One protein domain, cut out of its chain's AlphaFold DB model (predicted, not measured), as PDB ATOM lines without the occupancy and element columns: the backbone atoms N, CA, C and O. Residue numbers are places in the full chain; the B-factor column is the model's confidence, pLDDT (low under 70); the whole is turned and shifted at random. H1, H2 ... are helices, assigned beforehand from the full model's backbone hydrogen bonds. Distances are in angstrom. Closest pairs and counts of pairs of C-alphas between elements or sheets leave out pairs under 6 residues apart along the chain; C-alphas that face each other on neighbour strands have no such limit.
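Overview. This is residues 67 to 121 of the 319 residues of an uncharacterized protein of Planctopirus limnophila (strain ATCC 43296 / DSM 3776 / IFAM 1008 / 290) (UniProt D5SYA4). This domain has little regular structure: two short helices, H2 and H1, run opposite ways side by side without clearly touching, and long loop stretches make up most of the rest. Residues 67 to 86 come before the pair and residues 109 to 121 after it, with the two printed ends far apart. The printed part has 55 residues, 17 of them in named elements, H1 then H2, with no named strand; the class is all helix. It is compact, with a radius of gyration of the C-alphas of 10.7 A and spans of 32 by 22 by 19 A.

Along the chain. H2, residues 99 to 108, is 14.5 A long, from C-alpha 99 at (-17.889, 11.605, 27.985) to C-alpha 108 at (-12.407, 2.184, 18.471). H1, residues 87 to 93, begins with C-alpha 87 at (-23.800, 13.718, 16.503).

Arrangement. H2 and H1 are close but not clearly touching; their closest C-alphas, of Arg 102 and Trp 91, are 7.1 A apart. Their tilt is a shallow 28 degrees, opposite ways. In H1 and H2 every O i to N i+4 pair is within hydrogen-bond range.

Size, cuts and confidence. The farthest C-alphas, of Leu 67 and Pro 121, are 34.4 A apart. The printed part has no cut, and the link from H1 to H2 is tight. Residues 67 to 72 and 121 have pLDDT under 70.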
ATOM      1  N   LEU A  67     -28.574  10.405   3.400       52.84
ATOM      2  CA  LEU A  67     -28.332  11.847   3.296       52.84
ATOM      3  C   LEU A  67     -28.290  12.537   4.668       52.84
ATOM      4  O   LEU A  67     -27.624  13.560   4.803       52.84
ATOM      5  N   SER A  68     -28.885  11.957   5.718       50.22
ATOM      6  CA  SER A  68     -28.713  12.463   7.091       50.22
ATOM      7  C   SER A  68     -27.314  12.207   7.660       50.22
ATOM      8  O   SER A  68     -26.960  12.775   8.693       50.22
ATOM      9  N   LEU A  69     -26.485  11.406   6.982       53.38
ATOM     10  CA  LEU A  69     -25.089  11.200   7.362       53.38
ATOM     11  C   LEU A  69     -24.182  12.373   6.945       53.38
ATOM     12  O   LEU A  69     -23.096  12.513   7.507       53.38
ATOM     13  N   MET A  70     -24.614  13.231   6.009       53.28
ATOM     14  CA  MET A  70     -23.722  14.215   5.376       53.28
ATOM     15  C   MET A  70     -23.332  15.416   6.249       53.28
ATOM     16  O   MET A  70     -22.392  16.113   5.883       53.28
ATOM     17  N   SER A  71     -23.944  15.627   7.419       60.38
ATOM     18  CA  SER A  71     -23.538  16.744   8.298       60.38
ATOM     19  C   SER A  71     -23.241  16.352   9.747       60.38
ATOM     20  O   SER A  71     -22.849  17.204  10.538       60.38
ATOM     21  N   GLY A  72     -23.428  15.082  10.119       68.81
ATOM     22  CA  GLY A  72     -23.322  14.645  11.515       68.81
ATOM     23  C   GLY A  72     -22.154  13.714  11.824       68.81
ATOM     24  O   GLY A  72     -21.600  13.795  12.912       68.81
ATOM     25  N   GLY A  73     -21.769  12.822  10.911       84.25
ATOM     26  CA  GLY A  73     -20.934  11.669  11.272       84.25
ATOM     27  C   GLY A  73     -21.677  10.659  12.165       84.25
ATOM     28  O   GLY A  73     -22.750  10.935  12.703       84.25
ATOM     29  N   ALA A  74     -21.131   9.450  12.298       89.94
ATOM     30  CA  ALA A  74     -21.684   8.427  13.185       89.94
ATOM     31  C   ALA A  74     -21.555   8.822  14.675       89.94
ATOM     32  O   ALA A  74     -20.671   9.575  15.080       89.94
ATOM     33  N   PHE A  75     -22.443   8.316  15.525       93.19
ATOM     34  CA  PHE A  75     -22.389   8.565  16.965       93.19
ATOM     35  C   PHE A  75     -22.974   7.378  17.734       93.19
ATOM     36  O   PHE A  75     -23.845   6.677  17.213       93.19
ATOM     37  N   PRO A  76     -22.536   7.142  18.981       94.00
ATOM     38  CA  PRO A  76     -22.880   5.920  19.705       94.00
ATOM     39  C   PRO A  76     -24.382   5.787  20.028       94.00
ATOM     40  O   PRO A  76     -24.886   4.672  20.082       94.00
ATOM     41  N   CYS A  77     -25.135   6.891  20.180       94.12
ATOM     42  CA  CYS A  77     -26.594   6.840  20.415       94.12
ATOM     43  C   CYS A  77     -27.427   6.602  19.128       94.12
ATOM     44  O   CYS A  77     -28.647   6.545  19.223       94.12
ATOM     45  N   ALA A  78     -26.854   6.415  17.930       90.56
ATOM     46  CA  ALA A  78     -27.640   6.354  16.681       90.56
ATOM     47  C   ALA A  78     -28.744   5.260  16.626       90.56
ATOM     48  O   ALA A  78     -29.614   5.320  15.765       90.56
ATOM     49  N   GLY A  79     -28.758   4.298  17.558       85.94
ATOM     50  CA  GLY A  79     -29.832   3.305  17.731       85.94
ATOM     51  C   GLY A  79     -30.525   3.308  19.101       85.94
ATOM     52  O   GLY A  79     -31.250   2.367  19.416       85.94
ATOM     53  N   HIS A  80     -30.293   4.312  19.948       90.00
ATOM     54  CA  HIS A  80     -30.837   4.363  21.308       90.00
ATOM     55  C   HIS A  80     -32.077   5.260  21.411       90.00
ATOM     56  O   HIS A  80     -32.246   6.229  20.676       90.00
ATOM     57  N   LYS A  81     -32.922   4.995  22.418       92.81
ATOM     58  CA  LYS A  81     -34.145   5.772  22.714       92.81
ATOM     59  C   LYS A  81     -33.881   7.199  23.229       92.81
ATOM     60  O   LYS A  81     -34.823   7.891  23.589       92.81
ATOM     61  N   CYS A  82     -32.620   7.636  23.279       93.44
ATOM     62  CA  CYS A  82     -32.223   8.945  23.803       93.44
ATOM     63  C   CYS A  82     -32.647  10.112  22.902       93.44
ATOM     64  O   CYS A  82     -32.674  11.252  23.356       93.44
ATOM     65  N   GLY A  83     -32.975   9.833  21.633       89.44
ATOM     66  CA  GLY A  83     -33.529  10.825  20.711       89.44
ATOM     67  C   GLY A  83     -32.536  11.899  20.256       89.44
ATOM     68  O   GLY A  83     -32.955  12.993  19.895       89.44
ATOM     69  N   CYS A  84     -31.224  11.632  20.276       94.00
ATOM     70  CA  CYS A  84     -30.250  12.570  19.709       94.00
ATOM     71  C   CYS A  84     -30.449  12.688  18.192       94.00
ATOM     72  O   CYS A  84     -30.282  11.705  17.472       94.00
ATOM     73  N   ALA A  85     -30.760  13.895  17.713       90.94
ATOM     74  CA  ALA A  85     -31.007  14.159  16.293       90.94
ATOM     75  C   ALA A  85     -29.712  14.362  15.485       90.94
ATOM     76  O   ALA A  85     -29.717  14.268  14.262       90.94
ATOM     77  N   SER A  86     -28.596  14.656  16.159       91.38
ATOM     78  CA  SER A  86     -27.292  14.879  15.530       91.38
ATOM     79  C   SER A  86     -26.149  14.363  16.397       91.38
ATOM     80  O   SER A  86     -26.263  14.283  17.627       91.38
ATOM     81  N   ALA A  87     -25.003  14.085  15.770       92.44
ATOM     82  CA  ALA A  87     -23.800  13.718  16.503       92.44
ATOM     83  C   ALA A  87     -23.366  14.833  17.456       92.44
ATOM     84  O   ALA A  87     -23.037  14.551  18.600       92.44
ATOM     85  N   THR A  88     -23.430  16.103  17.041       91.00
ATOM     86  CA  THR A  88     -23.049  17.251  17.881       91.00
ATOM     87  C   THR A  88     -23.839  17.286  19.190       91.00
ATOM     88  O   THR A  88     -23.264  17.517  20.254       91.00
ATOM     89  N   GLN A  89     -25.144  17.000  19.133       92.31
ATOM     90  CA  GLN A  89     -25.979  16.868  20.328       92.31
ATOM     91  C   GLN A  89     -25.566  15.649  21.163       92.31
ATOM     92  O   GLN A  89     -25.457  15.754  22.387       92.31
ATOM     93  N   CYS A  90     -25.276  14.518  20.508       94.56
ATOM     94  CA  CYS A  90     -24.840  13.297  21.177       94.56
ATOM     95  C   CYS A  90     -23.507  13.480  21.929       94.56
ATOM     96  O   CYS A  90     -23.352  13.010  23.056       94.56
ATOM     97  N   TRP A  91     -22.544  14.174  21.325       93.00
ATOM     98  CA  TRP A  91     -21.218  14.386  21.901       93.00
ATOM     99  C   TRP A  91     -21.229  15.361  23.080       93.00
ATOM    100  O   TRP A  91     -20.482  15.157  24.037       93.00
ATOM    101  N   LYS A  92     -22.097  16.380  23.033       92.56
ATOM    102  CA  LYS A  92     -22.221  17.384  24.095       92.56
ATOM    103  C   LYS A  92     -23.056  16.875  25.273       92.56
ATOM    104  O   LYS A  92     -22.553  16.798  26.388       92.56
ATOM    105  N   ASN A  93     -24.301  16.465  25.019       92.25
ATOM    106  CA  ASN A  93     -25.329  16.372  26.065       92.25
ATOM    107  C   ASN A  93     -26.021  15.000  26.164       92.25
ATOM    108  O   ASN A  93     -27.046  14.886  26.832       92.25
ATOM    109  N   CYS A  94     -25.523  13.949  25.502       94.12
ATOM    110  CA  CYS A  94     -26.180  12.643  25.588       94.12
ATOM    111  C   CYS A  94     -26.103  12.062  27.006       94.12
ATOM    112  O   CYS A  94     -25.041  12.060  27.626       94.12
ATOM    113  N   CYS A  95     -27.219  11.511  27.480       95.62
ATOM    114  CA  CYS A  95     -27.317  10.829  28.769       95.62
ATOM    115  C   CYS A  95     -26.957   9.334  28.713       95.62
ATOM    116  O   CYS A  95     -26.777   8.724  29.759       95.62
ATOM    117  N   CYS A  96     -26.858   8.724  27.524       96.19
ATOM    118  CA  CYS A  96     -26.636   7.277  27.403       96.19
ATOM    119  C   CYS A  96     -25.205   6.829  27.675       96.19
ATOM    120  O   CYS A  96     -25.004   5.683  28.054       96.19
ATOM    121  N   TYR A  97     -24.234   7.706  27.433       94.94
ATOM    122  CA  TYR A  97     -22.815   7.389  27.538       94.94
ATOM    123  C   TYR A  97     -22.093   8.530  28.224       94.94
ATOM    124  O   TYR A  97     -22.314   9.701  27.885       94.94
ATOM    125  N   THR A  98     -21.195   8.185  29.138       93.88
ATOM    126  CA  THR A  98     -20.295   9.155  29.760       93.88
ATOM    127  C   THR A  98     -19.358   9.767  28.708       93.88
ATOM    128  O   THR A  98     -19.071   9.129  27.690       93.88
ATOM    129  N   PRO A  99     -18.839  10.994  28.916       93.00
ATOM    130  CA  PRO A  99     -17.889  11.605  27.985       93.00
ATOM    131  C   PRO A  99     -16.686  10.701  27.671       93.00
ATOM    132  O   PRO A  99     -16.274  10.601  26.517       93.00
ATOM    133  N   VAL A 100     -16.186   9.970  28.674       92.94
ATOM    134  CA  VAL A 100     -15.063   9.029  28.537       92.94
ATOM    135  C   VAL A 100     -15.425   7.840  27.640       92.94
ATOM    136  O   VAL A 100     -14.663   7.492  26.740       92.94
ATOM    137  N   GLU A 101     -16.606   7.242  27.818       94.88
ATOM    138  CA  GLU A 101     -17.083   6.147  26.957       94.88
ATOM    139  C   GLU A 101     -17.297   6.605  25.515       94.88
ATOM    140  O   GLU A 101     -16.941   5.886  24.577       94.88
ATOM    141  N   ARG A 102     -17.821   7.821  25.322       94.50
ATOM    142  CA  ARG A 102     -17.973   8.421  23.993       94.50
ATOM    143  C   ARG A 102     -16.613   8.555  23.297       94.50
ATOM    144  O   ARG A 102     -16.478   8.163  22.137       94.50
ATOM    145  N   GLN A 103     -15.593   9.046  24.002       93.56
ATOM    146  CA  GLN A 103     -14.226   9.155  23.475       93.56
ATOM    147  C   GLN A 103     -13.614   7.786  23.139       93.56
ATOM    148  O   GLN A 103     -12.978   7.636  22.094       93.56
ATOM    149  N   LEU A 104     -13.814   6.776  23.991       93.88
ATOM    150  CA  LEU A 104     -13.353   5.409  23.725       93.88
ATOM    151  C   LEU A 104     -14.032   4.814  22.488       93.88
ATOM    152  O   LEU A 104     -13.356   4.224  21.646       93.88
ATOM    153  N   TRP A 105     -15.341   5.021  22.333       95.06
ATOM    154  CA  TRP A 105     -16.076   4.579  21.151       95.06
ATOM    155  C   TRP A 105     -15.534   5.225  19.871       95.06
ATOM    156  O   TRP A 105     -15.336   4.525  18.878       95.06
ATOM    157  N   ALA A 106     -15.233   6.528  19.891       94.19
ATOM    158  CA  ALA A 106     -14.647   7.203  18.735       94.19
ATOM    159  C   ALA A 106     -13.289   6.611  18.345       94.19
ATOM    160  O   ALA A 106     -13.072   6.314  17.172       94.19
ATOM    161  N   LYS A 107     -12.411   6.371  19.331       93.62
ATOM    162  CA  LYS A 107     -11.099   5.745  19.108       93.62
ATOM    163  C   LYS A 107     -11.230   4.351  18.494       93.62
ATOM    164  O   LYS A 107     -10.516   4.040  17.548       93.62
ATOM    165  N   LEU A 108     -12.163   3.536  18.989       95.56
ATOM    166  CA  LEU A 108     -12.407   2.184  18.471       95.56
ATOM    167  C   LEU A 108     -12.965   2.175  17.040       95.56
ATOM    168  O   LEU A 108     -12.705   1.231  16.302       95.56
ATOM    169  N   ASN A 109     -13.712   3.210  16.646       94.25
ATOM    170  CA  ASN A 109     -14.308   3.324  15.310       94.25
ATOM    171  C   ASN A 109     -13.485   4.199  14.346       94.25
ATOM    172  O   ASN A 109     -13.948   4.476  13.244       94.25
ATOM    173  N   GLY A 110     -12.290   4.661  14.745       93.38
ATOM    174  CA  GLY A 110     -11.449   5.529  13.911       93.38
ATOM    175  C   GLY A 110     -12.081   6.891  13.598       93.38
ATOM    176  O   GLY A 110     -11.779   7.499  12.575       93.38
ATOM    177  N   MET A 111     -12.986   7.362  14.453       91.88
ATOM    178  CA  MET A 111     -13.713   8.611  14.256       91.88
ATOM    179  C   MET A 111     -12.915   9.782  14.827       91.88
ATOM    180  O   MET A 111     -12.483   9.748  15.982       91.88
ATOM    181  N   HIS A 112     -12.750  10.840  14.032       87.75
ATOM    182  CA  HIS A 112     -12.069  12.052  14.473       87.75
ATOM    183  C   HIS A 112     -12.961  12.834  15.445       87.75
ATOM    184  O   HIS A 112     -14.057  13.271  15.085       87.75
ATOM    185  N   LEU A 113     -12.505  13.004  16.686       87.88
ATOM    186  CA  LEU A 113     -13.204  13.837  17.659       87.88
ATOM    187  C   LEU A 113     -12.953  15.315  17.335       87.88
ATOM    188  O   LEU A 113     -11.796  15.689  17.149       87.88
ATOM    189  N   PRO A 114     -13.982  16.181  17.311       81.94
ATOM    190  CA  PRO A 114     -13.755  17.620  17.262       81.94
ATOM    191  C   PRO A 114     -12.890  18.034  18.458       81.94
ATOM    192  O   PRO A 114     -13.199  17.650  19.586       81.94
ATOM    193  N   GLU A 115     -11.837  18.823  18.238       85.50
ATOM    194  CA  GLU A 115     -10.902  19.235  19.303       85.50
ATOM    195  C   GLU A 115     -11.611  19.912  20.482       85.50
ATOM    196  O   GLU A 115     -11.218  19.729  21.628       85.50
ATOM    197  N   ALA A 116     -12.735  20.589  20.224       84.94
ATOM    198  CA  ALA A 116     -13.582  21.190  21.254       84.94
ATOM    199  C   ALA A 116     -14.187  20.182  22.260       84.94
ATOM    200  O   ALA A 116     -14.669  20.593  23.311       84.94
ATOM    201  N   LEU A 117     -14.215  18.884  21.936       82.50
ATOM    202  CA  LEU A 117     -14.753  17.802  22.777       82.50
ATOM    203  C   LEU A 117     -13.661  16.929  23.401       82.50
ATOM    204  O   LEU A 117     -13.957  16.068  24.237       82.50
ATOM    205  N   VAL A 118     -12.404  17.139  23.009       85.06
ATOM    206  CA  VAL A 118     -11.263  16.615  23.748       85.06
ATOM    207  C   VAL A 118     -11.107  17.530  24.951       85.06
ATOM    208  O   VAL A 118     -10.271  18.428  24.972       85.06
ATOM    209  N   GLU A 119     -11.988  17.348  25.936       75.88
ATOM    210  CA  GLU A 119     -11.814  17.969  27.239       75.88
ATOM    211  C   GLU A 119     -10.426  17.546  27.709       75.88
ATOM    212  O   GLU A 119     -10.156  16.354  27.910       75.88
ATOM    213  N   LYS A 120      -9.505  18.517  27.705       72.06
ATOM    214  CA  LYS A 120      -8.104  18.305  28.050       72.06
ATOM    215  C   LYS A 120      -8.139  17.591  29.389       72.06
ATOM    216  O   LYS A 120      -8.738  18.171  30.289       72.06
ATOM    217  N   PRO A 121      -7.600  16.361  29.497       67.19
ATOM    218  CA  PRO A 121      -7.802  15.513  30.659       67.19
ATOM    219  C   PRO A 121      -7.513  16.351  31.888       67.19
ATOM    220  O   PRO A 121      -6.361  16.731  32.117       67.19
TER     221      PRO A 121